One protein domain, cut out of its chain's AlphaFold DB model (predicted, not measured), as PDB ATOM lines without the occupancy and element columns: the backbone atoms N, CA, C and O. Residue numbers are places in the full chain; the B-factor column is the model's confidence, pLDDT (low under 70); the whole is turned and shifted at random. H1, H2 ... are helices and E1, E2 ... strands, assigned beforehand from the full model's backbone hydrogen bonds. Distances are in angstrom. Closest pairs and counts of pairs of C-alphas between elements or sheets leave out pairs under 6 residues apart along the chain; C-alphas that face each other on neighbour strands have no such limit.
ATOM      1  N   ILE A  11      38.244  16.541 -28.718       37.88
ATOM      2  CA  ILE A  11      38.931  15.525 -29.522       37.88
ATOM      3  C   ILE A  11      39.434  14.467 -28.557       37.88
ATOM      4  O   ILE A  11      40.215  14.801 -27.664       37.88
ATOM      5  N   ILE A  12      39.011  13.214 -28.727       43.47
ATOM      6  CA  ILE A  12      39.503  12.131 -27.885       43.47
ATOM      7  C   ILE A  12      40.101  11.034 -28.768       43.47
ATOM      8  O   ILE A  12      39.422  10.288 -29.470       43.47
ATOM      9  N   SER A  13      41.429  10.980 -28.763       35.47
ATOM     10  CA  SER A  13      42.204   9.948 -29.445       35.47
ATOM     11  C   SER A  13      42.504   8.821 -28.473       35.47
ATOM     12  O   SER A  13      43.036   9.080 -27.392       35.47
ATOM     13  N   PHE A  14      42.205   7.581 -28.853       41.66
ATOM     14  CA  PHE A  14      42.566   6.410 -28.065       41.66
ATOM     15  C   PHE A  14      43.417   5.461 -28.905       41.66
ATOM     16  O   PHE A  14      43.165   5.233 -30.089       41.66
ATOM     17  N   HIS A  15      44.425   4.894 -28.259       39.41
ATOM     18  CA  HIS A  15      45.217   3.805 -28.808       39.41
ATOM     19  C   HIS A  15      44.648   2.494 -28.268       39.41
ATOM     20  O   HIS A  15      44.599   2.312 -27.049       39.41
ATOM     21  N   LEU A  16      44.183   1.601 -29.145       43.38
ATOM     22  CA  LEU A  16      43.764   0.260 -28.754       43.38
ATOM     23  C   LEU A  16      44.867  -0.714 -29.159       43.38
ATOM     24  O   LEU A  16      45.183  -0.878 -30.329       43.38
ATOM     25  N   ILE A  17      45.479  -1.369 -28.184       43.81
ATOM     26  CA  ILE A  17      46.515  -2.362 -28.463       43.81
ATOM     27  C   ILE A  17      45.857  -3.737 -28.355       43.81
ATOM     28  O   ILE A  17      45.522  -4.180 -27.253       43.81
ATOM     29  N   VAL A  18      45.645  -4.404 -29.493       44.88
ATOM     30  CA  VAL A  18      45.170  -5.793 -29.534       44.88
ATOM     31  C   VAL A  18      46.399  -6.690 -29.432       44.88
ATOM     32  O   VAL A  18      47.105  -6.961 -30.402       44.88
ATOM     33  N   ASN A  19      46.683  -7.141 -28.213       38.25
ATOM     34  CA  ASN A  19      47.756  -8.099 -27.971       38.25
ATOM     35  C   ASN A  19      47.255  -9.520 -28.265       38.25
ATOM     36  O   ASN A  19      46.824 -10.218 -27.345       38.25
ATOM     37  N   ASP A  20      47.307  -9.957 -29.525       42.94
ATOM     38  CA  ASP A  20      47.147 -11.379 -29.844       42.94
ATOM     39  C   ASP A  20      48.444 -12.150 -29.524       42.94
ATOM     40  O   ASP A  20      49.564 -11.641 -29.617       42.94
ATOM     41  N   LYS A  21      48.308 -13.427 -29.146       41.59
ATOM     42  CA  LYS A  21      49.415 -14.322 -28.764       41.59
ATOM     43  C   LYS A  21      50.372 -14.637 -29.923       41.59
ATOM     44  O   LYS A  21      51.400 -15.270 -29.682       41.59
ATOM     45  N   LYS A  22      50.043 -14.258 -31.166       42.47
ATOM     46  CA  LYS A  22      50.855 -14.548 -32.360       42.47
ATOM     47  C   LYS A  22      51.471 -13.321 -33.026       42.47
ATOM     48  O   LYS A  22      52.591 -13.449 -33.516       42.47
ATOM     49  N   VAL A  23      50.797 -12.172 -33.035       42.34
ATOM     50  CA  VAL A  23      51.320 -10.894 -33.545       42.34
ATOM     51  C   VAL A  23      50.595  -9.773 -32.789       42.34
ATOM     52  O   VAL A  23      49.369  -9.806 -32.755       42.34
ATOM     53  N   PRO A  24      51.293  -8.808 -32.163       48.78
ATOM     54  CA  PRO A  24      50.626  -7.610 -31.673       48.78
ATOM     55  C   PRO A  24      50.091  -6.849 -32.888       48.78
ATOM     56  O   PRO A  24      50.875  -6.520 -33.775       48.78
ATOM     57  N   THR A  25      48.779  -6.636 -32.946       51.91
ATOM     58  CA  THR A  25      48.171  -5.713 -33.904       51.91
ATOM     59  C   THR A  25      47.748  -4.487 -33.103       51.91
ATOM     60  O   THR A  25      46.792  -4.548 -32.327       51.91
ATOM     61  N   GLU A  26      48.445  -3.364 -33.238       52.62
ATOM     62  CA  GLU A  26      47.936  -2.108 -32.690       52.62
ATOM     63  C   GLU A  26      46.870  -1.548 -33.636       52.62
ATOM     64  O   GLU A  26      47.000  -1.551 -34.866       52.62
ATOM     65  N   PHE A  27      45.759  -1.119 -33.049       51.41
ATOM     66  CA  PHE A  27      44.620  -0.567 -33.751       51.41
ATOM     67  C   PHE A  27      44.192   0.746 -33.096       51.41
ATOM     68  O   PHE A  27      43.685   0.783 -31.981       51.41
ATOM     69  N   ASN A  28      44.372   1.870 -33.776       54.16
ATOM     70  CA  ASN A  28      44.103   3.171 -33.168       54.16
ATOM     71  C   ASN A  28      42.733   3.684 -33.590       54.16
ATOM     72  O   ASN A  28      42.474   3.827 -34.785       54.16
ATOM     73  N   VAL A  29      41.882   3.983 -32.600       56.50
ATOM     74  CA  VAL A  29      40.563   4.589 -32.808       56.50
ATOM     75  C   VAL A  29      40.558   5.978 -32.201       56.50
ATOM     76  O   VAL A  29      40.568   6.153 -30.983       56.50
ATOM     77  N   THR A  30      40.497   6.992 -33.053       56.91
ATOM     78  CA  THR A  30      40.207   8.359 -32.606       56.91
ATOM     79  C   THR A  30      38.736   8.662 -32.821       56.91
ATOM     80  O   THR A  30      38.235   8.421 -33.912       56.91
ATOM     81  N   LEU A  31      38.066   9.191 -31.793       54.28
ATOM     82  CA  LEU A  31      36.683   9.657 -31.853       54.28
ATOM     83  C   LEU A  31      36.637  11.130 -31.439       54.28
ATOM     84  O   LEU A  31      37.050  11.498 -30.337       54.28
ATOM     85  N   LYS A  32      36.094  11.993 -32.291       53.75
ATOM     86  CA  LYS A  32      35.696  13.339 -31.873       53.75
ATOM     87  C   LYS A  32      34.212  13.320 -31.548       53.75
ATOM     88  O   LYS A  32      33.428  12.672 -32.234       53.75
ATOM     89  N   GLN A  33      33.818  13.998 -30.476       49.53
ATOM     90  CA  GLN A  33      32.406  14.147 -30.149       49.53
ATOM     91  C   GLN A  33      31.986  15.598 -30.362       49.53
ATOM     92  O   GLN A  33      32.574  16.517 -29.785       49.53
ATOM     93  N   ALA A  34      30.921  15.784 -31.142       49.22
ATOM     94  CA  ALA A  34      30.216  17.054 -31.204       49.22
ATOM     95  C   ALA A  34      29.525  17.288 -29.858       49.22
ATOM     96  O   ALA A  34      28.700  16.469 -29.442       49.22
ATOM     97  N   ALA A  35      29.810  18.399 -29.182       48.00
ATOM     98  CA  ALA A  35      29.016  18.814 -28.034       48.00
ATOM     99  C   ALA A  35      27.592  19.152 -28.512       48.00
ATOM    100  O   ALA A  35      27.334  20.242 -29.016       48.00
ATOM    101  N   THR A  36      26.666  18.201 -28.404       50.19
ATOM    102  CA  THR A  36      25.231  18.488 -28.501       50.19
ATOM    103  C   THR A  36      24.728  18.881 -27.116       50.19
ATOM    104  O   THR A  36      25.082  18.222 -26.141       50.19
ATOM    105  N   ASP A  37      23.888  19.914 -27.043       44.84
ATOM    106  CA  ASP A  37      23.449  20.650 -25.840       44.84
ATOM    107  C   ASP A  37      22.843  19.838 -24.668       44.84
ATOM    108  O   ASP A  37      22.398  20.431 -23.687       44.84
ATOM    109  N   LEU A  38      22.787  18.505 -24.724       47.75
ATOM    110  CA  LEU A  38      22.044  17.698 -23.753       47.75
ATOM    111  C   LEU A  38      22.882  16.830 -22.810       47.75
ATOM    112  O   LEU A  38      22.409  16.596 -21.702       47.75
ATOM    113  N   TYR A  39      24.113  16.422 -23.144       58.81
ATOM    114  CA  TYR A  39      24.929  15.615 -22.224       58.81
ATOM    115  C   TYR A  39      26.424  15.872 -22.423       58.81
ATOM    116  O   TYR A  39      27.040  15.348 -23.347       58.81
ATOM    117  N   ASN A  40      27.019  16.666 -21.531       67.31
ATOM    118  CA  ASN A  40      28.474  16.769 -21.438       67.31
ATOM    119  C   ASN A  40      29.020  15.393 -21.034       67.31
ATOM    120  O   ASN A  40      28.795  14.950 -19.907       67.31
ATOM    121  N   VAL A  41      29.674  14.703 -21.968       70.94
ATOM    122  CA  VAL A  41      30.421  13.481 -21.669       70.94
ATOM    123  C   VAL A  41      31.697  13.894 -20.954       70.94
ATOM    124  O   VAL A  41      32.520  14.630 -21.494       70.94
ATOM    125  N   ASP A  42      31.846  13.424 -19.724       79.94
ATOM    126  CA  ASP A  42      32.992  13.749 -18.880       79.94
ATOM    127  C   ASP A  42      34.135  12.770 -19.111       79.94
ATOM    128  O   ASP A  42      35.310  13.098 -18.959       79.94
ATOM    129  N   THR A  43      33.789  11.513 -19.375       81.88
ATOM    130  CA  THR A  43      34.744  10.418 -19.435       81.88
ATOM    131  C   THR A  43      34.336   9.451 -20.524       81.88
ATOM    132  O   THR A  43      33.186   9.025 -20.594       81.88
ATOM    133  N   ILE A  44      35.317   9.079 -21.337       81.56
ATOM    134  CA  ILE A  44      35.227   7.960 -22.263       81.56
ATOM    135  C   ILE A  44      36.295   6.958 -21.849       81.56
ATOM    136  O   ILE A  44      37.444   7.337 -21.608       81.56
ATOM    137  N   ARG A  45      35.918   5.688 -21.732       86.31
ATOM    138  CA  ARG A  45      36.836   4.583 -21.459       86.31
ATOM    139  C   ARG A  45      36.703   3.561 -22.560       86.31
ATOM    140  O   ARG A  45      35.601   3.267 -23.005       86.31
ATOM    141  N   THR A  46      37.827   3.003 -22.966       82.75
ATOM    142  CA  THR A  46      37.862   1.875 -23.884       82.75
ATOM    143  C   THR A  46      38.590   0.726 -23.215       82.75
ATOM    144  O   THR A  46      39.539   0.929 -22.456       82.75
ATOM    145  N   ASN A  47      38.120  -0.489 -23.461       88.06
ATOM    146  CA  ASN A  47      38.750  -1.699 -22.966       88.06
ATOM    147  C   ASN A  47      38.676  -2.778 -24.037       88.06
ATOM    148  O   ASN A  47      37.640  -2.942 -24.675       88.06
ATOM    149  N   PHE A  48      39.758  -3.526 -24.207       84.94
ATOM    150  CA  PHE A  48      39.775  -4.701 -25.061       84.94
ATOM    151  C   PHE A  48      40.294  -5.892 -24.269       84.94
ATOM    152  O   PHE A  48      41.380  -5.841 -23.690       84.94
ATOM    153  N   ASN A  49      39.504  -6.959 -24.240       87.94
ATOM    154  CA  ASN A  49      39.866  -8.216 -23.621       87.94
ATOM    155  C   ASN A  49      40.237  -9.233 -24.714       87.94
ATOM    156  O   ASN A  49      39.333  -9.783 -25.345       87.94
ATOM    157  N   PRO A  50      41.535  -9.519 -24.926       82.19
ATOM    158  CA  PRO A  50      41.977 -10.439 -25.972       82.19
ATOM    159  C   PRO A  50      41.573 -11.893 -25.708       82.19
ATOM    160  O   PRO A  50      41.408 -12.655 -26.653       82.19
ATOM    161  N   ASP A  51      41.386 -12.300 -24.447       87.75
ATOM    162  CA  ASP A  51      40.994 -13.680 -24.128       87.75
ATOM    163  C   ASP A  51      39.528 -13.956 -24.490       87.75
ATOM    164  O   ASP A  51      39.162 -15.097 -24.776       87.75
ATOM    165  N   THR A  52      38.688 -12.917 -24.478       92.31
ATOM    166  CA  THR A  52      37.264 -13.013 -24.825       92.31
ATOM    167  C   THR A  52      36.916 -12.313 -26.127       92.31
ATOM    168  O   THR A  52      35.739 -12.277 -26.463       92.31
ATOM    169  N   SER A  53      37.890 -11.729 -26.833       91.38
ATOM    170  CA  SER A  53      37.649 -10.896 -28.017       91.38
ATOM    171  C   SER A  53      36.632  -9.766 -27.780       91.38
ATOM    172  O   SER A  53      35.998  -9.286 -28.715       91.38
ATOM    173  N   GLU A  54      36.451  -9.329 -26.532       93.56
ATOM    174  CA  GLU A  54      35.434  -8.335 -26.179       93.56
ATOM    175  C   GLU A  54      36.039  -6.935 -26.230       93.56
ATOM    176  O   GLU A  54      37.062  -6.668 -25.600       93.56
ATOM    177  N   PHE A  55      35.388  -6.035 -26.957       90.06
ATOM    178  CA  PHE A  55      35.723  -4.622 -27.012       90.06
ATOM    179  C   PHE A  55      34.595  -3.791 -26.422       90.06
ATOM    180  O   PHE A  55      33.448  -3.905 -26.846       90.06
ATOM    181  N   THR A  56      34.937  -2.925 -25.480       91.12
ATOM    182  CA  THR A  56      33.977  -2.098 -24.758       91.12
ATOM    183  C   THR A  56      34.357  -0.631 -24.880       91.12
ATOM    184  O   THR A  56      35.511  -0.264 -24.652       91.12
ATOM    185  N   ILE A  57      33.378   0.213 -25.200       87.06
ATOM    186  CA  ILE A  57      33.450   1.671 -25.122       87.06
ATOM    187  C   ILE A  57      32.417   2.137 -24.101       87.06
ATOM    188  O   ILE A  57      31.220   1.977 -24.313       87.06
ATOM    189  N   GLU A  58      32.862   2.745 -23.012       89.50
ATOM    190  CA  GLU A  58      32.004   3.340 -21.993       89.50
ATOM    191  C   GLU A  58      32.062   4.862 -22.091       89.50
ATOM    192  O   GLU A  58      33.137   5.457 -22.158       89.50
ATOM    193  N   PHE A  59      30.904   5.502 -22.021       84.75
ATOM    194  CA  PHE A  59      30.741   6.943 -21.911       84.75
ATOM    195  C   PHE A  59      30.056   7.228 -20.584       84.75
ATOM    196  O   PHE A  59      29.064   6.584 -20.253       84.75
ATOM    197  N   GLN A  60      30.552   8.201 -19.828       86.19
ATOM    198  CA  GLN A  60      29.965   8.605 -18.555       86.19
ATOM    199  C   GLN A  60      29.916  10.129 -18.449       86.19
ATOM    200  O   GLN A  60      30.867  10.816 -18.829       86.19
ATOM    201  N   ASN A  61      28.817  10.661 -17.915       82.50
ATOM    202  CA  ASN A  61      28.653  12.091 -17.643       82.50
ATOM    203  C   ASN A  61      28.757  12.426 -16.139       82.50
ATOM    204  O   ASN A  61      28.737  11.540 -15.277       82.50
ATOM    205  N   HIS A  62      28.817  13.722 -15.814       84.12
ATOM    206  CA  HIS A  62      28.931  14.226 -14.433       84.12
ATOM    207  C   HIS A  62      27.784  13.803 -13.502       84.12
ATOM    208  O   HIS A  62      27.967  13.738 -12.283       84.12
ATOM    209  N   ILE A  63      26.601  13.502 -14.048       83.38
ATOM    210  CA  ILE A  63      25.436  13.031 -13.280       83.38
ATOM    211  C   ILE A  63      25.379  11.502 -13.138       83.38
ATOM    212  O   ILE A  63      24.405  10.973 -12.602       83.38
ATOM    213  N   ARG A  64      26.464  10.803 -13.506       84.25
ATOM    214  CA  ARG A  64      26.640   9.343 -13.422       84.25
ATOM    215  C   ARG A  64      25.699   8.536 -14.317       84.25
ATOM    216  O   ARG A  64      25.551   7.333 -14.096       84.25
ATOM    217  N   GLU A  65      25.085   9.164 -15.307       84.50
ATOM    218  CA  GLU A  65      24.502   8.429 -16.425       84.50
ATOM    219  C   GLU A  65      25.644   7.920 -17.301       84.50
ATOM    220  O   GLU A  65      26.719   8.532 -17.376       84.50
ATOM    221  N   TRP A  66      25.425   6.771 -17.924       88.19
ATOM    222  CA  TRP A  66      26.428   6.147 -18.765       88.19
ATOM    223  C   TRP A  66      25.795   5.429 -19.945       88.19
ATOM    224  O   TRP A  66      24.631   5.019 -19.901       88.19
ATOM    225  N   SER A  67      26.588   5.274 -20.994       84.94
ATOM    226  CA  SER A  67      26.311   4.373 -22.100       84.94
ATOM    227  C   SER A  67      27.512   3.472 -22.327       84.94
ATOM    228  O   SER A  67      28.649   3.900 -22.175       84.94
ATOM    229  N   GLU A  68      27.267   2.224 -22.680       90.12
ATOM    230  CA  GLU A  68      28.288   1.225 -22.968       90.12
ATOM    231  C   GLU A  68      27.989   0.638 -24.343       90.12
ATOM    232  O   GLU A  68      26.857   0.255 -24.615       90.12
ATOM    233  N   ILE A  69      28.990   0.566 -25.212       89.06
ATOM    234  CA  ILE A  69      28.951  -0.207 -26.449       89.06
ATOM    235  C   ILE A  69      29.912  -1.365 -26.252       89.06
ATOM    236  O   ILE A  69      31.109  -1.146 -26.089       89.06
ATOM    237  N   LYS A  70      29.395  -2.585 -26.273       93.81
ATOM    238  CA  LYS A  70      30.164  -3.811 -26.104       93.81
ATOM    239  C   LYS A  70      30.047  -4.651 -27.360       93.81
ATOM    240  O   LYS A  70      28.947  -5.047 -27.708       93.81
ATOM    241  N   CYS A  71      31.152  -4.930 -28.029       93.81
ATOM    242  CA  CYS A  71      31.194  -5.669 -29.285       93.81
ATOM    243  C   CYS A  71      32.153  -6.852 -29.199       93.81
ATOM    244  O   CYS A  71      33.085  -6.864 -28.392       93.81
ATOM    245  N   PHE A  72      31.969  -7.811 -30.099       95.06
ATOM    246  CA  PHE A  72      32.909  -8.894 -30.329       95.06
ATOM    247  C   PHE A  72      33.830  -8.565 -31.507       95.06
ATOM    248  O   PHE A  72      33.364  -8.161 -32.577       95.06
ATOM    249  N   ILE A  73      35.135  -8.749 -31.315       93.25
ATOM    250  CA  ILE A  73      36.168  -8.543 -32.330       93.25
ATOM    251  C   ILE A  73      36.742  -9.890 -32.761       93.25
ATOM    252  O   ILE A  73      37.459 -10.562 -32.018       93.25
ATOM    253  N   ASN A  74      36.477 -10.246 -34.012       93.12
ATOM    254  CA  ASN A  74      37.102 -11.376 -34.678       93.12
ATOM    255  C   ASN A  74      38.320 -10.903 -35.469       93.12
ATOM    256  O   ASN A  74      38.210 -10.060 -36.361       93.12
ATOM    257  N   GLU A  75      39.480 -11.480 -35.172       89.44
ATOM    258  CA  GLU A  75      40.711 -11.202 -35.898       89.44
ATOM    259  C   GLU A  75      41.005 -12.309 -36.916       89.44
ATOM    260  O   GLU A  75      41.077 -13.495 -36.592       89.44
ATOM    261  N   TYR A  76      41.202 -11.904 -38.167       91.44
ATOM    262  CA  TYR A  76      41.646 -12.761 -39.257       91.44
ATOM    263  C   TYR A  76      43.042 -12.338 -39.721       91.44
ATOM    264  O   TYR A  76      43.577 -11.301 -39.326       91.44
ATOM    265  N   GLU A  77      43.643 -13.130 -40.609       90.56
ATOM    266  CA  GLU A  77      44.983 -12.847 -41.136       90.56
ATOM    267  C   GLU A  77      45.067 -11.468 -41.812       90.56
ATOM    268  O   GLU A  77      46.020 -10.725 -41.603       90.56
ATOM    269  N   THR A  78      44.053 -11.102 -42.598       92.62
ATOM    270  CA  THR A  78      44.051  -9.868 -43.405       92.62
ATOM    271  C   THR A  78      42.964  -8.876 -43.012       92.62
ATOM    272  O   THR A  78      42.925  -7.764 -43.540       92.62
ATOM    273  N   GLU A  79      42.083  -9.259 -42.090       94.12
ATOM    274  CA  GLU A  79      40.876  -8.508 -41.767       94.12
ATOM    275  C   GLU A  79      40.592  -8.536 -40.263       94.12
ATOM    276  O   GLU A  79      41.031  -9.440 -39.552       94.12
ATOM    277  N   ILE A  80      39.829  -7.557 -39.794       93.44
ATOM    278  CA  ILE A  80      39.178  -7.542 -38.485       93.44
ATOM    279  C   ILE A  80      37.679  -7.378 -38.713       93.44
ATOM    280  O   ILE A  80      37.260  -6.588 -39.558       93.44
ATOM    281  N   GLU A  81      36.873  -8.123 -37.969       94.25
ATOM    282  CA  GLU A  81      35.419  -7.999 -37.965       94.25
ATOM    283  C   GLU A  81      34.932  -7.582 -36.577       94.25
ATOM    284  O   GLU A  81      35.213  -8.255 -35.587       94.25
ATOM    285  N   ILE A  82      34.195  -6.474 -36.515       93.19
ATOM    286  CA  ILE A  82      33.472  -6.014 -35.329       93.19
ATOM    287  C   ILE A  82      32.014  -6.428 -35.505       93.19
ATOM    288  O   ILE A  82      31.381  -6.080 -36.502       93.19
ATOM    289  N   SER A  83      31.488  -7.189 -34.555       94.38
ATOM    290  CA  SER A  83      30.176  -7.832 -34.655       94.38
ATOM    291  C   SER A  83      29.515  -7.959 -33.285       94.38
ATOM    292  O   SER A  83      30.146  -7.678 -32.267       94.38
ATOM    293  N   GLU A  84      28.249  -8.383 -33.268       93.25
ATOM    294  CA  GLU A  84      27.511  -8.722 -32.039       93.25
ATOM    295  C   GLU A  84      27.548  -7.597 -30.993       93.25
ATOM    296  O   GLU A  84      27.728  -7.821 -29.797       93.25
ATOM    297  N   CYS A  85      27.408  -6.357 -31.462       90.75
ATOM    298  CA  CYS A  85      27.462  -5.192 -30.600       90.75
ATOM    299  C   CYS A  85      26.182  -5.083 -29.764       90.75
ATOM    300  O   CYS A  85      25.076  -5.077 -30.296       90.75
ATOM    301  N   ILE A  86      26.325  -4.945 -28.453       91.31
ATOM    302  CA  ILE A  86      25.260  -4.629 -27.508       91.31
ATOM    303  C   ILE A  86      25.506  -3.216 -27.010       91.31
ATOM    304  O   ILE A  86      26.600  -2.891 -26.546       91.31
ATOM    305  N   VAL A  87      24.481  -2.381 -27.095       86.62
ATOM    306  CA  VAL A  87      24.519  -1.027 -26.570       86.62
ATOM    307  C   VAL A  87      23.619  -0.942 -25.352       86.62
ATOM    308  O   VAL A  87      22.425  -1.234 -25.412       86.62
ATOM    309  N   SER A  88      24.224  -0.556 -24.237       88.19
ATOM    310  CA  SER A  88      23.592  -0.477 -22.931       88.19
ATOM    311  C   SER A  88      23.554   0.974 -22.467       88.19
ATOM    312  O   SER A  88      24.533   1.701 -22.610       88.19
ATOM    313  N   PHE A  89      22.445   1.411 -21.877       84.75
ATOM    314  CA  PHE A  89      22.294   2.780 -21.381       84.75
ATOM    315  C   PHE A  89      21.685   2.802 -19.983       84.75
ATOM    316  O   PHE A  89      20.705   2.103 -19.705       84.75
ATOM    317  N   LEU A  90      22.209   3.682 -19.127       84.88
ATOM    318  CA  LEU A  90      21.600   4.050 -17.854       84.88
ATOM    319  C   LEU A  90      21.167   5.517 -17.898       84.88
ATOM    320  O   LEU A  90      21.973   6.419 -17.689       84.88
ATOM    321  N   ILE A  91      19.872   5.739 -18.130       71.56
ATOM    322  CA  ILE A  91      19.296   7.082 -18.302       71.56
ATOM    323  C   ILE A  91      19.091   7.784 -16.953       71.56
ATOM    324  O   ILE A  91      19.121   9.002 -16.902       71.56
ATOM    325  N   ARG A  92      18.899   7.051 -15.844       75.44
ATOM    326  CA  ARG A  92      18.880   7.609 -14.478       75.44
ATOM    327  C   ARG A  92      19.339   6.573 -13.462       75.44
ATOM    328  O   ARG A  92      19.002   5.402 -13.573       75.44
ATOM    329  N   VAL A  93      19.979   7.028 -12.382       62.91
ATOM    330  CA  VAL A  93      20.545   6.197 -11.290       62.91
ATOM    331  C   VAL A  93      19.524   5.259 -10.602       62.91
ATOM    332  O   VAL A  93      19.909   4.361  -9.861       62.91
ATOM    333  N   LYS A  94      18.215   5.447 -10.827       66.88
ATOM    334  CA  LYS A  94      17.129   4.606 -10.282       66.88
ATOM    335  C   LYS A  94      16.283   3.903 -11.354       66.88
ATOM    336  O   LYS A  94      15.278   3.289 -11.006       66.88
ATOM    337  N   GLU A  95      16.631   4.046 -12.628       67.81
ATOM    338  CA  GLU A  95      15.907   3.437 -13.748       67.81
ATOM    339  C   GLU A  95      16.589   2.140 -14.216       67.81
ATOM    340  O   GLU A  95      17.672   1.775 -13.756       67.81
ATOM    341  N   TYR A  96      15.892   1.405 -15.081       75.25
ATOM    342  CA  TYR A  96      16.351   0.153 -15.671       75.25
ATOM    343  C   TYR A  96      17.495   0.404 -16.661       75.25
ATOM    344  O   TYR A  96      17.501   1.409 -17.370       75.25
ATOM    345  N   VAL A  97      18.442  -0.535 -16.719       83.06
ATOM    346  CA  VAL A  97      19.415  -0.596 -17.814       83.06
ATOM    347  C   VAL A  97      18.668  -1.068 -19.056       83.06
ATOM    348  O   VAL A  97      17.982  -2.091 -19.023       83.06
ATOM    349  N   VAL A  98      18.767  -0.292 -20.127       81.94
ATOM    350  CA  VAL A  98      18.256  -0.673 -21.442       81.94
ATOM    351  C   VAL A  98      19.405  -1.275 -22.217       81.94
ATOM    352  O   VAL A  98      20.420  -0.604 -22.362       81.94
ATOM    353  N   ASN A  99      19.209  -2.481 -22.737       86.81
ATOM    354  CA  ASN A  99      20.144  -3.126 -23.647       86.81
ATOM    355  C   ASN A  99      19.467  -3.270 -25.005       86.81
ATOM    356  O   ASN A  99      18.326  -3.736 -25.065       86.81
ATOM    357  N   ASP A 100      20.174  -2.914 -26.067       84.19
ATOM    358  CA  ASP A 100      19.748  -3.161 -27.439       84.19
ATOM    359  C   ASP A 100      20.901  -3.777 -28.236       84.19
ATOM    360  O   ASP A 100      22.068  -3.443 -28.021       84.19
ATOM    361  N   SER A 101      20.589  -4.712 -29.125       87.31
ATOM    362  CA  SER A 101      21.582  -5.366 -29.977       87.31
ATOM    363  C   SER A 101      21.659  -4.661 -31.322       87.31
ATOM    364  O   SER A 101      20.641  -4.446 -31.971       87.31
ATOM    365  N   VAL A 102      22.866  -4.366 -31.782       83.56
ATOM    366  CA  VAL A 102      23.150  -3.855 -33.121       83.56
ATOM    367  C   VAL A 102      23.635  -5.027 -33.963       83.56
ATOM    368  O   VAL A 102      24.743  -5.523 -33.758       83.56
ATOM    369  N   GLY A 103      22.813  -5.487 -34.906       84.62
ATOM    370  CA  GLY A 103      23.155  -6.656 -35.724       84.62
ATOM    371  C   GLY A 103      24.200  -6.400 -36.824       84.62
ATOM    372  O   GLY A 103      24.685  -7.356 -37.436       84.62
ATOM    373  N   TYR A 104      24.573  -5.141 -37.096       86.88
ATOM    374  CA  TYR A 104      25.573  -4.830 -38.121       86.88
ATOM    375  C   TYR A 104      26.916  -5.481 -37.813       86.88
ATOM    376  O   TYR A 104      27.384  -5.509 -36.673       86.88
ATOM    377  N   ARG A 105      27.569  -5.946 -38.876       93.19
ATOM    378  CA  ARG A 105      28.923  -6.485 -38.820       93.19
ATOM    379  C   ARG A 105      29.819  -5.619 -39.677       93.19
ATOM    380  O   ARG A 105      29.576  -5.476 -40.871       93.19
ATOM    381  N   PHE A 106      30.845  -5.036 -39.081       91.31
ATOM    382  CA  PHE A 106      31.791  -4.176 -39.779       91.31
ATOM    383  C   PHE A 106      33.074  -4.939 -40.036       91.31
ATOM    384  O   PHE A 106      33.687  -5.435 -39.093       91.31
ATOM    385  N   LYS A 107      33.503  -5.006 -41.297       94.62
ATOM    386  CA  LYS A 107      34.739  -5.690 -41.674       94.62
ATOM    387  C   LYS A 107      35.763  -4.718 -42.243       94.62
ATOM    388  O   LYS A 107      35.496  -4.003 -43.212       94.62
ATOM    389  N   PHE A 108      36.947  -4.720 -41.645       92.94
ATOM    390  CA  PHE A 108      38.062  -3.842 -41.976       92.94
ATOM    391  C   PHE A 108      39.239  -4.667 -42.484       92.94
ATOM    392  O   PHE A 108      39.628  -5.653 -41.869       92.94
ATOM    393  N   ASN A 109      39.822  -4.258 -43.601       94.31
ATOM    394  CA  ASN A 109      41.051  -4.810 -44.137       94.31
ATOM    395  C   ASN A 109      42.240  -4.141 -43.446       94.31
ATOM    396  O   ASN A 109      42.360  -2.918 -43.465       94.31
ATOM    397  N   LYS A 110      43.146  -4.948 -42.894       93.19
ATOM    398  CA  LYS A 110      44.292  -4.457 -42.122       93.19
ATOM    399  C   LYS A 110      45.276  -3.620 -42.945       93.19
ATOM    400  O   LYS A 110      46.033  -2.854 -42.377       93.19
ATOM    401  N   LYS A 111      45.264  -3.731 -44.279       93.81
ATOM    402  CA  LYS A 111      46.147  -2.963 -45.178       93.81
ATOM    403  C   LYS A 111      45.609  -1.577 -45.534       93.81
ATOM    404  O   LYS A 111      46.252  -0.864 -46.306       93.81
ATOM    405  N   ILE A 112      44.435  -1.216 -45.023       93.56
ATOM    406  CA  ILE A 112      43.757   0.041 -45.317       93.56
ATOM    407  C   ILE A 112      43.670   0.855 -44.027       93.56
ATOM    408  O   ILE A 112      43.145   0.381 -43.023       93.56
ATOM    409  N   LYS A 113      44.138   2.100 -44.062       93.19
ATOM    410  CA  LYS A 113      43.790   3.111 -43.063       93.19
ATOM    411  C   LYS A 113      42.439   3.714 -43.431       93.19
ATOM    412  O   LYS A 113      42.243   4.128 -44.575       93.19
ATOM    413  N   TYR A 114      41.519   3.788 -42.481       90.94
ATOM    414  CA  TYR A 114      40.194   4.359 -42.702       90.94
ATOM    415  C   TYR A 114      40.084   5.710 -41.999       90.94
ATOM    416  O   TYR A 114      40.361   5.818 -40.806       90.94
ATOM    417  N   GLU A 115      39.644   6.728 -42.733       89.88
ATOM    418  CA  GLU A 115      39.419   8.079 -42.224       89.88
ATOM    419  C   GLU A 115      37.980   8.505 -42.527       89.88
ATOM    420  O   GLU A 115      37.629   8.749 -43.674       89.88
ATOM    421  N   PHE A 116      37.134   8.610 -41.510       85.12
ATOM    422  CA  PHE A 116      35.745   9.048 -41.622       85.12
ATOM    423  C   PHE A 116      35.624  10.512 -41.213       85.12
ATOM    424  O   PHE A 116      35.304  10.810 -40.066       85.12
ATOM    425  N   LYS A 117      35.894  11.423 -42.148       84.38
ATOM    426  CA  LYS A 117      35.856  12.878 -41.956       84.38
ATOM    427  C   LYS A 117      34.430  13.403 -42.085       84.38
ATOM    428  O   LYS A 117      33.664  12.919 -42.921       84.38
ATOM    429  N   ASN A 118      34.082  14.422 -41.293       76.62
ATOM    430  CA  ASN A 118      32.790  15.121 -41.394       76.62
ATOM    431  C   ASN A 118      31.590  14.157 -41.428       76.62
ATOM    432  O   ASN A 118      30.640  14.343 -42.194       76.62
ATOM    433  N   HIS A 119      31.668  13.058 -40.682       69.19
ATOM    434  CA  HIS A 119      30.643  12.026 -40.679       69.19
ATOM    435  C   HIS A 119      29.813  12.139 -39.409       69.19
ATOM    436  O   HIS A 119      30.356  12.447 -38.356       69.19
ATOM    437  N   PHE A 120      28.512  11.869 -39.514       68.56
ATOM    438  CA  PHE A 120      27.655  11.622 -38.363       68.56
ATOM    439  C   PHE A 120      27.087  10.220 -38.507       68.56
ATOM    440  O   PHE A 120      26.241   9.963 -39.363       68.56
ATOM    441  N   MET A 121      27.568   9.311 -37.668       66.31
ATOM    442  CA  MET A 121      26.895   8.034 -37.483       66.31
ATOM    443  C   MET A 121      25.849   8.233 -36.397       66.31
ATOM    444  O   MET A 121      26.235   8.520 -35.268       66.31
ATOM    445  N   GLU A 122      24.568   8.103 -36.747       67.62
ATOM    446  CA  GLU A 122      23.469   8.080 -35.783       67.62
ATOM    447  C   GLU A 122      22.902   6.666 -35.725       67.62
ATOM    448  O   GLU A 122      22.387   6.118 -36.699       67.62
ATOM    449  N   LEU A 123      23.030   6.065 -34.553       64.81
ATOM    450  CA  LEU A 123      22.436   4.773 -34.260       64.81
ATOM    451  C   LEU A 123      21.014   5.023 -33.773       64.81
ATOM    452  O   LEU A 123      20.839   5.831 -32.870       64.81
ATOM    453  N   TYR A 124      20.020   4.361 -34.363       66.88
ATOM    454  CA  TYR A 124      18.631   4.473 -33.933       66.88
ATOM    455  C   TYR A 124      18.247   3.228 -33.140       66.88
ATOM    456  O   TYR A 124      18.089   2.145 -33.698       66.88
ATOM    457  N   PHE A 125      18.087   3.399 -31.830       65.56
ATOM    458  CA  PHE A 125      17.650   2.335 -30.927       65.56
ATOM    459  C   PHE A 125      16.168   2.505 -30.621       65.56
ATOM    460  O   PHE A 125      15.776   3.530 -30.052       65.56
ATOM    461  N   ASP A 126      15.337   1.520 -30.969       65.81
ATOM    462  CA  ASP A 126      13.928   1.529 -30.576       65.81
ATOM    463  C   ASP A 126      13.766   0.965 -29.160       65.81
ATOM    464  O   ASP A 126      13.349  -0.167 -28.931       65.81
ATOM    465  N   VAL A 127      14.084   1.799 -28.171       58.91
ATOM    466  CA  VAL A 127      14.013   1.419 -26.755       58.91
ATOM    467  C   VAL A 127      12.560   1.254 -26.275       58.91
ATOM    468  O   VAL A 127      12.308   0.586 -25.273       58.91
ATOM    469  N   SER A 128      11.586   1.909 -26.930       59.28
ATOM    470  CA  SER A 128      10.165   1.901 -26.514       59.28
ATOM    471  C   SER A 128       9.222   2.669 -27.464       59.28
ATOM    472  O   SER A 128       8.554   3.604 -27.033       59.28
ATOM    473  N   ARG A 129       9.162   2.349 -28.761       55.81
ATOM    474  CA  ARG A 129       8.347   2.980 -29.835       55.81
ATOM    475  C   ARG A 129       8.333   4.523 -29.897       55.81
ATOM    476  O   ARG A 129       7.516   5.101 -30.608       55.81
ATOM    477  N   SER A 130       9.151   5.211 -29.100       55.97
ATOM    478  CA  SER A 130       9.014   6.650 -28.810       55.97
ATOM    479  C   SER A 130      10.290   7.323 -28.308       55.97
ATOM    480  O   SER A 130      10.319   8.546 -28.189       55.97
ATOM    481  N   LYS A 131      11.344   6.556 -28.006       61.38
ATOM    482  CA  LYS A 131      12.630   7.089 -27.557       61.38
ATOM    483  C   LYS A 131      13.699   6.672 -28.546       61.38
ATOM    484  O   LYS A 131      13.981   5.486 -28.651       61.38
ATOM    485  N   LEU A 132      14.258   7.661 -29.231       63.84
ATOM    486  CA  LEU A 132      15.430   7.508 -30.078       63.84
ATOM    487  C   LEU A 132      16.620   7.971 -29.248       63.84
ATOM    488  O   LEU A 132      16.635   9.102 -28.757       63.84
ATOM    489  N   ILE A 133      17.575   7.078 -29.035       63.66
ATOM    490  CA  ILE A 133      18.887   7.473 -28.540       63.66
ATOM    491  C   ILE A 133      19.733   7.726 -29.771       63.66
ATOM    492  O   ILE A 133      19.793   6.859 -30.626       63.66
ATOM    493  N   THR A 134      20.361   8.894 -29.847       62.97
ATOM    494  CA  THR A 134      21.243   9.264 -30.951       62.97
ATOM    495  C   THR A 134      22.650   9.418 -30.401       62.97
ATOM    496  O   THR A 134      22.930  10.340 -29.636       62.97
ATOM    497  N   SER A 135      23.546   8.513 -30.779       62.88
ATOM    498  CA  SER A 135      24.986   8.732 -30.619       62.88
ATOM    499  C   SER A 135      25.501   9.466 -31.847       62.88
ATOM    500  O   SER A 135      25.018   9.202 -32.939       62.88
ATOM    501  N   ARG A 136      26.446  10.394 -31.675       66.69
ATOM    502  CA  ARG A 136      27.058  11.145 -32.775       66.69
ATOM    503  C   ARG A 136      28.571  11.084 -32.645       66.69
ATOM    504  O   ARG A 136      29.134  11.623 -31.695       66.69
ATOM    505  N   PHE A 137      29.201  10.439 -33.614       68.50
ATOM    506  CA  PHE A 137      30.651  10.344 -33.736       68.50
ATOM    507  C   PHE A 137      31.109  11.255 -34.867       68.50
ATOM    508  O   PHE A 137      30.545  11.161 -35.952       68.50
ATOM    509  N   GLU A 138      32.101  12.101 -34.612       70.06
ATOM    510  CA  GLU A 138      32.783  12.940 -35.597       70.06
ATOM    511  C   GLU A 138      34.209  12.419 -35.818       70.06
ATOM    512  O   GLU A 138      34.844  11.927 -34.884       70.06
ATOM    513  N   ASP A 139      34.720  12.561 -37.043       73.62
ATOM    514  CA  ASP A 139      36.111  12.279 -37.423       73.62
ATOM    515  C   ASP A 139      36.683  10.980 -36.828       73.62
ATOM    516  O   ASP A 139      37.543  11.007 -35.941       73.62
ATOM    517  N   ILE A 140      36.213   9.837 -37.329       80.69
ATOM    518  CA  ILE A 140      36.710   8.528 -36.892       80.69
ATOM    519  C   ILE A 140      37.963   8.181 -37.697       80.69
ATOM    520  O   ILE A 140      37.933   8.203 -38.922       80.69
ATOM    521  N   SER A 141      39.055   7.819 -37.032       85.06
ATOM    522  CA  SER A 141      40.234   7.246 -37.698       85.06
ATOM    523  C   SER A 141      40.492   5.852 -37.162       85.06
ATOM    524  O   SER A 141      40.464   5.665 -35.951       85.06
ATOM    525  N   ILE A 142      40.736   4.913 -38.070       87.19
ATOM    526  CA  ILE A 142      40.952   3.482 -37.839       87.19
ATOM    527  C   ILE A 142      42.255   3.143 -38.563       87.19
ATOM    528  O   ILE A 142      42.316   3.142 -39.795       87.19
ATOM    529  N   GLU A 143      43.314   2.926 -37.790       88.19
ATOM    530  CA  GLU A 143      44.669   2.696 -38.300       88.19
ATOM    531  C   GLU A 143      45.255   1.418 -37.707       88.19
ATOM    532  O   GLU A 143      45.183   1.221 -36.496       88.19
ATOM    533  N   PHE A 144      45.832   0.581 -38.567       87.94
ATOM    534  CA  PHE A 144      46.565  -0.629 -38.198       87.94
ATOM    535  C   PHE A 144      48.071  -0.378 -38.301       87.94
ATOM    536  O   PHE A 144      48.489   0.492 -39.067       87.94
ATOM    537  N   ASP A 145      48.878  -1.190 -37.613       85.94
ATOM    538  CA  ASP A 145      50.351  -1.096 -37.593       85.94
ATOM    539  C   ASP A 145      51.008  -0.886 -38.956       85.94
ATOM    540  O   ASP A 145      52.049  -0.234 -39.076       85.94
ATOM    541  N   CYS A 146      50.433  -1.484 -39.996       87.81
ATOM    542  CA  CYS A 146      50.958  -1.386 -41.338       87.81
ATOM    543  C   CYS A 146      49.824  -1.330 -42.367       87.81
ATOM    544  O   CYS A 146      48.880  -2.114 -42.322       87.81
ATOM    545  N   PHE A 147      49.912  -0.385 -43.299       91.12
ATOM    546  CA  PHE A 147      48.921  -0.153 -44.342       91.12
ATOM    547  C   PHE A 147      49.587   0.425 -45.594       91.12
ATOM    548  O   PHE A 147      50.645   1.053 -45.544       91.12
ATOM    549  N   ASN A 148      48.961   0.209 -46.746       93.94
ATOM    550  CA  ASN A 148      49.429   0.737 -48.031       93.94
ATOM    551  C   ASN A 148      48.320   1.418 -48.839       93.94
ATOM    552  O   ASN A 148      48.520   1.814 -49.991       93.94
ATOM    553  N   GLN A 149      47.145   1.550 -48.232       94.19
ATOM    554  CA  GLN A 149      45.994   2.234 -48.789       94.19
ATOM    555  C   GLN A 149      45.363   3.125 -47.725       94.19
ATOM    556  O   GLN A 149      45.351   2.783 -46.542       94.19
ATOM    557  N   ILE A 150      44.801   4.248 -48.160       94.12
ATOM    558  CA  ILE A 150      43.945   5.106 -47.346       94.12
ATOM    559  C   ILE A 150      42.572   5.160 -47.996       94.12
ATOM    560  O   ILE A 150      42.430   5.376 -49.205       94.12
ATOM    561  N   CYS A 151      41.556   4.991 -47.167       92.69
ATOM    562  CA  CYS A 151      40.171   5.145 -47.532       92.69
ATOM    563  C   CYS A 151      39.555   6.292 -46.733       92.69
ATOM    564  O   CYS A 151      39.327   6.174 -45.529       92.69
ATOM    565  N   GLU A 152      39.307   7.405 -47.418       91.25
ATOM    566  CA  GLU A 152      38.745   8.610 -46.816       91.25
ATOM    567  C   GLU A 152      37.256   8.724 -47.129       91.25
ATOM    568  O   GLU A 152      36.876   8.940 -48.275       91.25
ATOM    569  N   PHE A 153      36.405   8.631 -46.116       84.69
ATOM    570  CA  PHE A 153      34.996   8.973 -46.217       84.69
ATOM    571  C   PHE A 153      34.835  10.435 -45.878       84.69
ATOM    572  O   PHE A 153      35.025  10.827 -44.732       84.69
ATOM    573  N   ASP A 154      34.408  11.215 -46.858       84.00
ATOM    574  CA  ASP A 154      33.802  12.512 -46.610       84.00
ATOM    575  C   ASP A 154      32.358  12.451 -47.090       84.00
ATOM    576  O   ASP A 154      32.068  12.469 -48.290       84.00
ATOM    577  N   ASN A 155      31.438  12.314 -46.137       74.56
ATOM    578  CA  ASN A 155      30.018  12.242 -46.454       74.56
ATOM    579  C   ASN A 155      29.326  13.608 -46.339       74.56
ATOM    580  O   ASN A 155      28.101  13.657 -46.395       74.56
ATOM    581  N   ASN A 156      30.068  14.713 -46.180       78.62
ATOM    582  CA  ASN A 156      29.510  16.055 -45.980       78.62
ATOM    583  C   ASN A 156      28.390  16.082 -44.921       78.62
ATOM    584  O   ASN A 156      27.315  16.635 -45.165       78.62
ATOM    585  N   TRP A 157      28.605  15.436 -43.773       68.56
ATOM    586  CA  TRP A 157      27.642  15.345 -42.668       68.56
ATOM    587  C   TRP A 157      26.342  14.601 -42.989       68.56
ATOM    588  O   TRP A 157      25.366  14.711 -42.246       68.56
ATOM    589  N   LYS A 158      26.296  13.834 -44.086       74.69
ATOM    590  CA  LYS A 158      25.150  12.967 -44.359       74.69
ATOM    591  C   LYS A 158      25.070  11.858 -43.318       74.69
ATOM    592  O   LYS A 158      26.043  11.148 -43.057       74.69
ATOM    593  N   LEU A 159      23.854  11.720 -42.818       64.94
ATOM    594  CA  LEU A 159      23.423  10.712 -41.877       64.94
ATOM    595  C   LEU A 159      23.560   9.306 -42.467       64.94
ATOM    596  O   LEU A 159      23.064   9.051 -43.566       64.94
ATOM    597  N   VAL A 160      24.197   8.400 -41.726       69.25
ATOM    598  CA  VAL A 160      24.081   6.956 -41.967       69.25
ATOM    599  C   VAL A 160      23.162   6.387 -40.902       69.25
ATOM    600  O   VAL A 160      23.507   6.392 -39.722       69.25
ATOM    601  N   GLU A 161      21.988   5.931 -41.335       71.56
ATOM    602  CA  GLU A 161      21.001   5.290 -40.471       71.56
ATOM    603  C   GLU A 161      21.325   3.803 -40.352       71.56
ATOM    604  O   GLU A 161      21.402   3.085 -41.354       71.56
ATOM    605  N   LEU A 162      21.519   3.345 -39.118       72.19
ATOM    606  CA  LEU A 162      21.738   1.941 -38.802       72.19
ATOM    607  C   LEU A 162      20.547   1.428 -37.981       72.19
ATOM    608  O   LEU A 162      20.276   1.939 -36.894       72.19
ATOM    609  N   PHE A 163      19.844   0.422 -38.509       75.69
ATOM    610  CA  PHE A 163      18.731  -0.265 -37.846       75.69
ATOM    611  C   PHE A 163      19.212  -1.473 -37.028       75.69
ATOM    612  O   PHE A 163      19.895  -2.349 -37.559       75.69
ATOM    613  N   SER A 164      18.811  -1.562 -35.758       70.19
ATOM    614  CA  SER A 164      19.231  -2.627 -34.826       70.19
ATOM    615  C   SER A 164      18.974  -4.053 -35.339       70.19
ATOM    616  O   SER A 164      19.798  -4.939 -35.123       70.19
ATOM    617  N   GLU A 165      17.887  -4.265 -36.088       77.38
ATOM    618  CA  GLU A 165      17.481  -5.574 -36.628       77.38
ATOM    619  C   GLU A 165      18.296  -6.050 -37.851       77.38
ATOM    620  O   GLU A 165      18.100  -7.170 -38.334       77.38
ATOM    621  N   SER A 166      19.190  -5.220 -38.395       81.88
ATOM    622  CA  SER A 166      19.972  -5.574 -39.583       81.88
ATOM    623  C   SER A 166      21.143  -6.489 -39.236       81.88
ATOM    624  O   SER A 166      21.921  -6.149 -38.363       81.88
ATOM    625  N   ASN A 167      21.341  -7.582 -39.982       87.94
ATOM    626  CA  ASN A 167      22.542  -8.441 -39.907       87.94
ATOM    627  C   ASN A 167      23.533  -8.184 -41.061       87.94
ATOM    628  O   ASN A 167      24.308  -9.066 -41.469       87.94
ATOM    629  N   GLU A 168      23.443  -6.996 -41.655       90.25
ATOM    630  CA  GLU A 168      24.200  -6.621 -42.839       90.25
ATOM    631  C   GLU A 168      25.706  -6.574 -42.557       90.25
ATOM    632  O   GLU A 168      26.168  -6.084 -41.525       90.25
ATOM    633  N   LEU A 169      26.469  -7.111 -43.511       92.06
ATOM    634  CA  LEU A 169      27.922  -7.049 -43.508       92.06
ATOM    635  C   LEU A 169      28.370  -5.787 -44.248       92.06
ATOM    636  O   LEU A 169      28.212  -5.666 -45.466       92.06
ATOM    637  N   VAL A 170      28.960  -4.864 -43.503       89.44
ATOM    638  CA  VAL A 170      29.428  -3.575 -43.990       89.44
ATOM    639  C   VAL A 170      30.936  -3.626 -44.188       89.44
ATOM    640  O   VAL A 170      31.710  -3.743 -43.239       89.44
ATOM    641  N   TYR A 171      31.345  -3.467 -45.441       90.12
ATOM    642  CA  TYR A 171      32.712  -3.126 -45.812       90.12
ATOM    643  C   TYR A 171      32.740  -1.637 -46.104       90.12
ATOM    644  O   TYR A 171      32.258  -1.251 -47.179       90.12
ATOM    645  N   PRO A 172      33.292  -0.799 -45.207       84.31
ATOM    646  CA  PRO A 172      33.220   0.640 -45.378       84.31
ATOM    647  C   PRO A 172      33.628   1.044 -46.795       84.31
ATOM    648  O   PRO A 172      32.867   1.714 -47.476       84.31
ATOM    649  N   CYS A 173      34.781   0.582 -47.290       84.56
ATOM    650  CA  CYS A 173      35.386   1.068 -48.543       84.56
ATOM    651  C   CYS A 173      35.002   0.297 -49.807       84.56
ATOM    652  O   CYS A 173      35.595   0.518 -50.859       84.56
ATOM    653  N   GLN A 174      34.081  -0.661 -49.702       82.94
ATOM    654  CA  GLN A 174      33.653  -1.466 -50.852       82.94
ATOM    655  C   GLN A 174      32.167  -1.285 -51.133       82.94
ATOM    656  O   GLN A 174      31.785  -1.110 -52.285       82.94
ATOM    657  N   ASN A 175      31.341  -1.297 -50.083       75.56
ATOM    658  CA  ASN A 175      29.888  -1.283 -50.241       75.56
ATOM    659  C   ASN A 175      29.296   0.123 -50.101       75.56
ATOM    660  O   ASN A 175      28.334   0.449 -50.786       75.56
ATOM    661  N   ILE A 176      29.856   0.947 -49.209       69.69
ATOM    662  CA  ILE A 176      29.265   2.241 -48.818       69.69
ATOM    663  C   ILE A 176      30.175   3.419 -49.206       69.69
ATOM    664  O   ILE A 176      29.730   4.561 -49.304       69.69
ATOM    665  N   GLY A 177      31.455   3.142 -49.440       68.81
ATOM    666  CA  GLY A 177      32.507   4.143 -49.475       68.81
ATOM    667  C   GLY A 177      33.113   4.456 -50.823       68.81
ATOM    668  O   GLY A 177      32.849   3.785 -51.823       68.81
ATOM    669  N   PRO A 178      33.986   5.473 -50.836       74.31
ATOM    670  CA  PRO A 178      34.846   5.725 -51.969       74.31
ATOM    671  C   PRO A 178      35.878   4.607 -52.120       74.31
ATOM    672  O   PRO A 178      36.219   3.886 -51.181       74.31
ATOM    673  N   ILE A 179      36.391   4.497 -53.340       81.88
ATOM    674  CA  ILE A 179      37.454   3.555 -53.677       81.88
ATOM    675  C   ILE A 179      38.723   3.962 -52.903       81.88
ATOM    676  O   ILE A 179      39.102   5.136 -52.970       81.88
ATOM    677  N   PRO A 180      39.399   3.029 -52.205       85.62
ATOM    678  CA  PRO A 180      40.665   3.309 -51.537       85.62
ATOM    679  C   PRO A 180      41.714   3.878 -52.497       85.62
ATOM    680  O   PRO A 180      41.842   3.437 -53.641       85.62
ATOM    681  N   SER A 181      42.504   4.827 -52.007       87.38
ATOM    682  CA  SER A 181      43.660   5.376 -52.717       87.38
ATOM    683  C   SER A 181      44.953   4.738 -52.210       87.38
ATOM    684  O   SER A 181      45.084   4.433 -51.025       87.38
ATOM    685  N   ASN A 182      45.908   4.501 -53.112       89.06
ATOM    686  CA  ASN A 182      47.203   3.917 -52.752       89.06
ATOM    687  C   ASN A 182      48.090   4.947 -52.044       89.06
ATOM    688  O   ASN A 182      48.100   6.121 -52.420       89.06
ATOM    689  N   THR A 183      48.901   4.489 -51.093       89.12
ATOM    690  CA  THR A 183      49.891   5.311 -50.386       89.12
ATOM    691  C   THR A 183      51.275   4.679 -50.412       89.12
ATOM    692  O   THR A 183      51.460   3.576 -50.924       89.12
ATOM    693  N   SER A 184      52.272   5.378 -49.861       83.69
ATOM    694  CA  SER A 184      53.543   4.738 -49.520       83.69
ATOM    695  C   SER A 184      53.277   3.580 -48.564       83.69
ATOM    696  O   SER A 184      52.571   3.767 -47.570       83.69
ATOM    697  N   ASP A 185      53.825   2.409 -48.875       85.00
ATOM    698  CA  ASP A 185      53.659   1.209 -48.067       85.00
ATOM    699  C   ASP A 185      54.382   1.381 -46.723       85.00
ATOM    700  O   ASP A 185      55.615   1.420 -46.662       85.00
ATOM    701  N   THR A 186      53.625   1.505 -45.629       84.50
ATOM    702  CA  THR A 186      54.220   1.608 -44.289       84.50
ATOM    703  C   THR A 186      54.769   0.258 -43.811       84.50
ATOM    704  O   THR A 186      55.653   0.227 -42.951       84.50
ATOM    705  N   CYS A 187      54.357  -0.857 -44.432       81.06
ATOM    706  CA  CYS A 187      54.843  -2.205 -44.133       81.06
ATOM    707  C   CYS A 187      56.307  -2.413 -44.553       81.06
ATOM    708  O   CYS A 187      57.004  -3.254 -43.985       81.06
ATOM    709  N   GLU A 188      56.786  -1.703 -45.578       78.44
ATOM    710  CA  GLU A 188      58.186  -1.807 -46.013       78.44
ATOM    711  C   GLU A 188      59.132  -1.069 -45.061       78.44
ATOM    712  O   GLU A 188      60.276  -1.486 -44.862       78.44
ATOM    713  N   LEU A 189      58.646  -0.007 -44.417       68.69
ATOM    714  CA  LEU A 189      59.428   0.795 -43.481       68.69
ATOM    715  C   LEU A 189      59.639   0.074 -42.143       68.69
ATOM    716  O   LEU A 189      60.741   0.138 -41.599       68.69
ATOM    717  N   SER A 190      58.646  -0.674 -41.648       60.66
ATOM    718  CA  SER A 190      58.755  -1.413 -40.379       60.66
ATOM    719  C   SER A 190      59.778  -2.557 -40.427       60.66
ATOM    720  O   SER A 190      60.444  -2.840 -39.431       60.66
ATOM    721  N   LYS A 191      59.992  -3.168 -41.600       68.62
ATOM    722  CA  LYS A 191      60.980  -4.247 -41.791       68.62
ATOM    723  C   LYS A 191      62.430  -3.771 -41.691       68.62
ATOM    724  O   LYS A 191      63.297  -4.545 -41.291       68.62
ATOM    725  N   ASN A 192      62.703  -2.510 -42.025       63.50
ATOM    726  CA  ASN A 192      64.071  -1.988 -42.102       63.50
ATOM    727  C   ASN A 192      64.620  -1.483 -40.757       63.50
ATOM    728  O   ASN A 192      65.829  -1.315 -40.618       63.50
ATOM    729  N   VAL A 193      63.766  -1.280 -39.749       63.81
ATOM    730  CA  VAL A 193      64.168  -0.740 -38.435       63.81
ATOM    731  C   VAL A 193      64.814  -1.804 -37.529       63.81
ATOM    732  O   VAL A 193      65.521  -1.464 -36.586       63.81
TER     733      VAL A 193
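AT A GLANCE: This is residues 11 to 193 of the 197 residues of an uncharacterized protein of Thelohanellus kitauei (UniProt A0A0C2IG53). This is a sandwich, two twisted sheets face to face with their strands at 30 degrees; one holds E1, E2, E11, E9 and E12 with the pair E10 and E13 joined on at a point, the other holds E3 to E8. H1 sits over E12, and H2 lies beyond one end of the sandwich. Read 183 residues with thirteen named strands, E1 to E13, then two named helices, H1 and H2: mostly strand. The first sheet runs E1 E2 E11 E9 E12 and is mixed; the second is antiparallel and branched at E6. The whole is compact, with a radius of gyration of the C-alphas of 17.1 A, yet elongated, 57 by 36 by 31 A.

HOW THE PARTS SIT: Start at E1, residues 11 to 19, an antiparallel hairpin with E2, residues 24 to 33; N 14 and O 29 are 3.0 A apart. Beside E2 find E11, residues 136 to 144, antiparallel, with N 28 and O 143 2.9 A apart. E9, residues 112 to 117, is antiparallel to E11, with N 116 and O 140 2.7 A apart. E12, residues 149 to 154, is parallel to E9, with N 153 and O 115 2.7 A apart. E9 runs on at 83 degrees into E10, residues 120 to 126, whose parallel neighbour is E13, residues 159 to 163; N 160 and O 120 are 3.5 A apart. E3, residues 41 to 49, E4, 54 to 61, E5, 66 to 75, E6, 79 to 90, and E7, 98 to 102, form a meander, each strand making an antiparallel hairpin with the one before; look at N 45 and O 58, N 57 and O 69, N 70 and O 86, and N 87 and O 100, each pair 2.8 A apart. E8, residues 105 to 109, is antiparallel to E6 on the same side as E7, with N 82 and O 106 2.8 A apart. Between the sheets, the closest C-alphas of E1 and E3 are those of Val 18 and Phe 48, 7.1 A. H1, residues 172 to 176, is on the first sheet at a height of 9.8 A, and only grazes the branched one with residues 172 to 173. H2, residues 186 to 192, is not on either sheet. H1 has 0 of 1 O i to N i+4 pairs and 0 of 2 O i to N i+3 pairs within hydrogen-bond range; H2 has 1 of 3 and 2 of 4.

IN THESE COORDINATES: Find C-alpha 11 at (38.931, 15.525, -29.522), where E1 begins its 25.3 A. E6, the longest strand, runs 33.2 A from C-alpha 79 at (40.876, -8.508, -41.767); E2 spans 28.4 A and E5 28.3 A. H2 ends at C-alpha 192, (64.071, -1.988, -42.102).

THE WHOLE: The C-alphas farthest apart are those of Ser 130 and Asn 192, 57.3 A. The printed part has no cut and no long link. Mean pLDDT of the printed part is 76.2; 62 residues are under 70, among them 11 to 40 and 119 to 137.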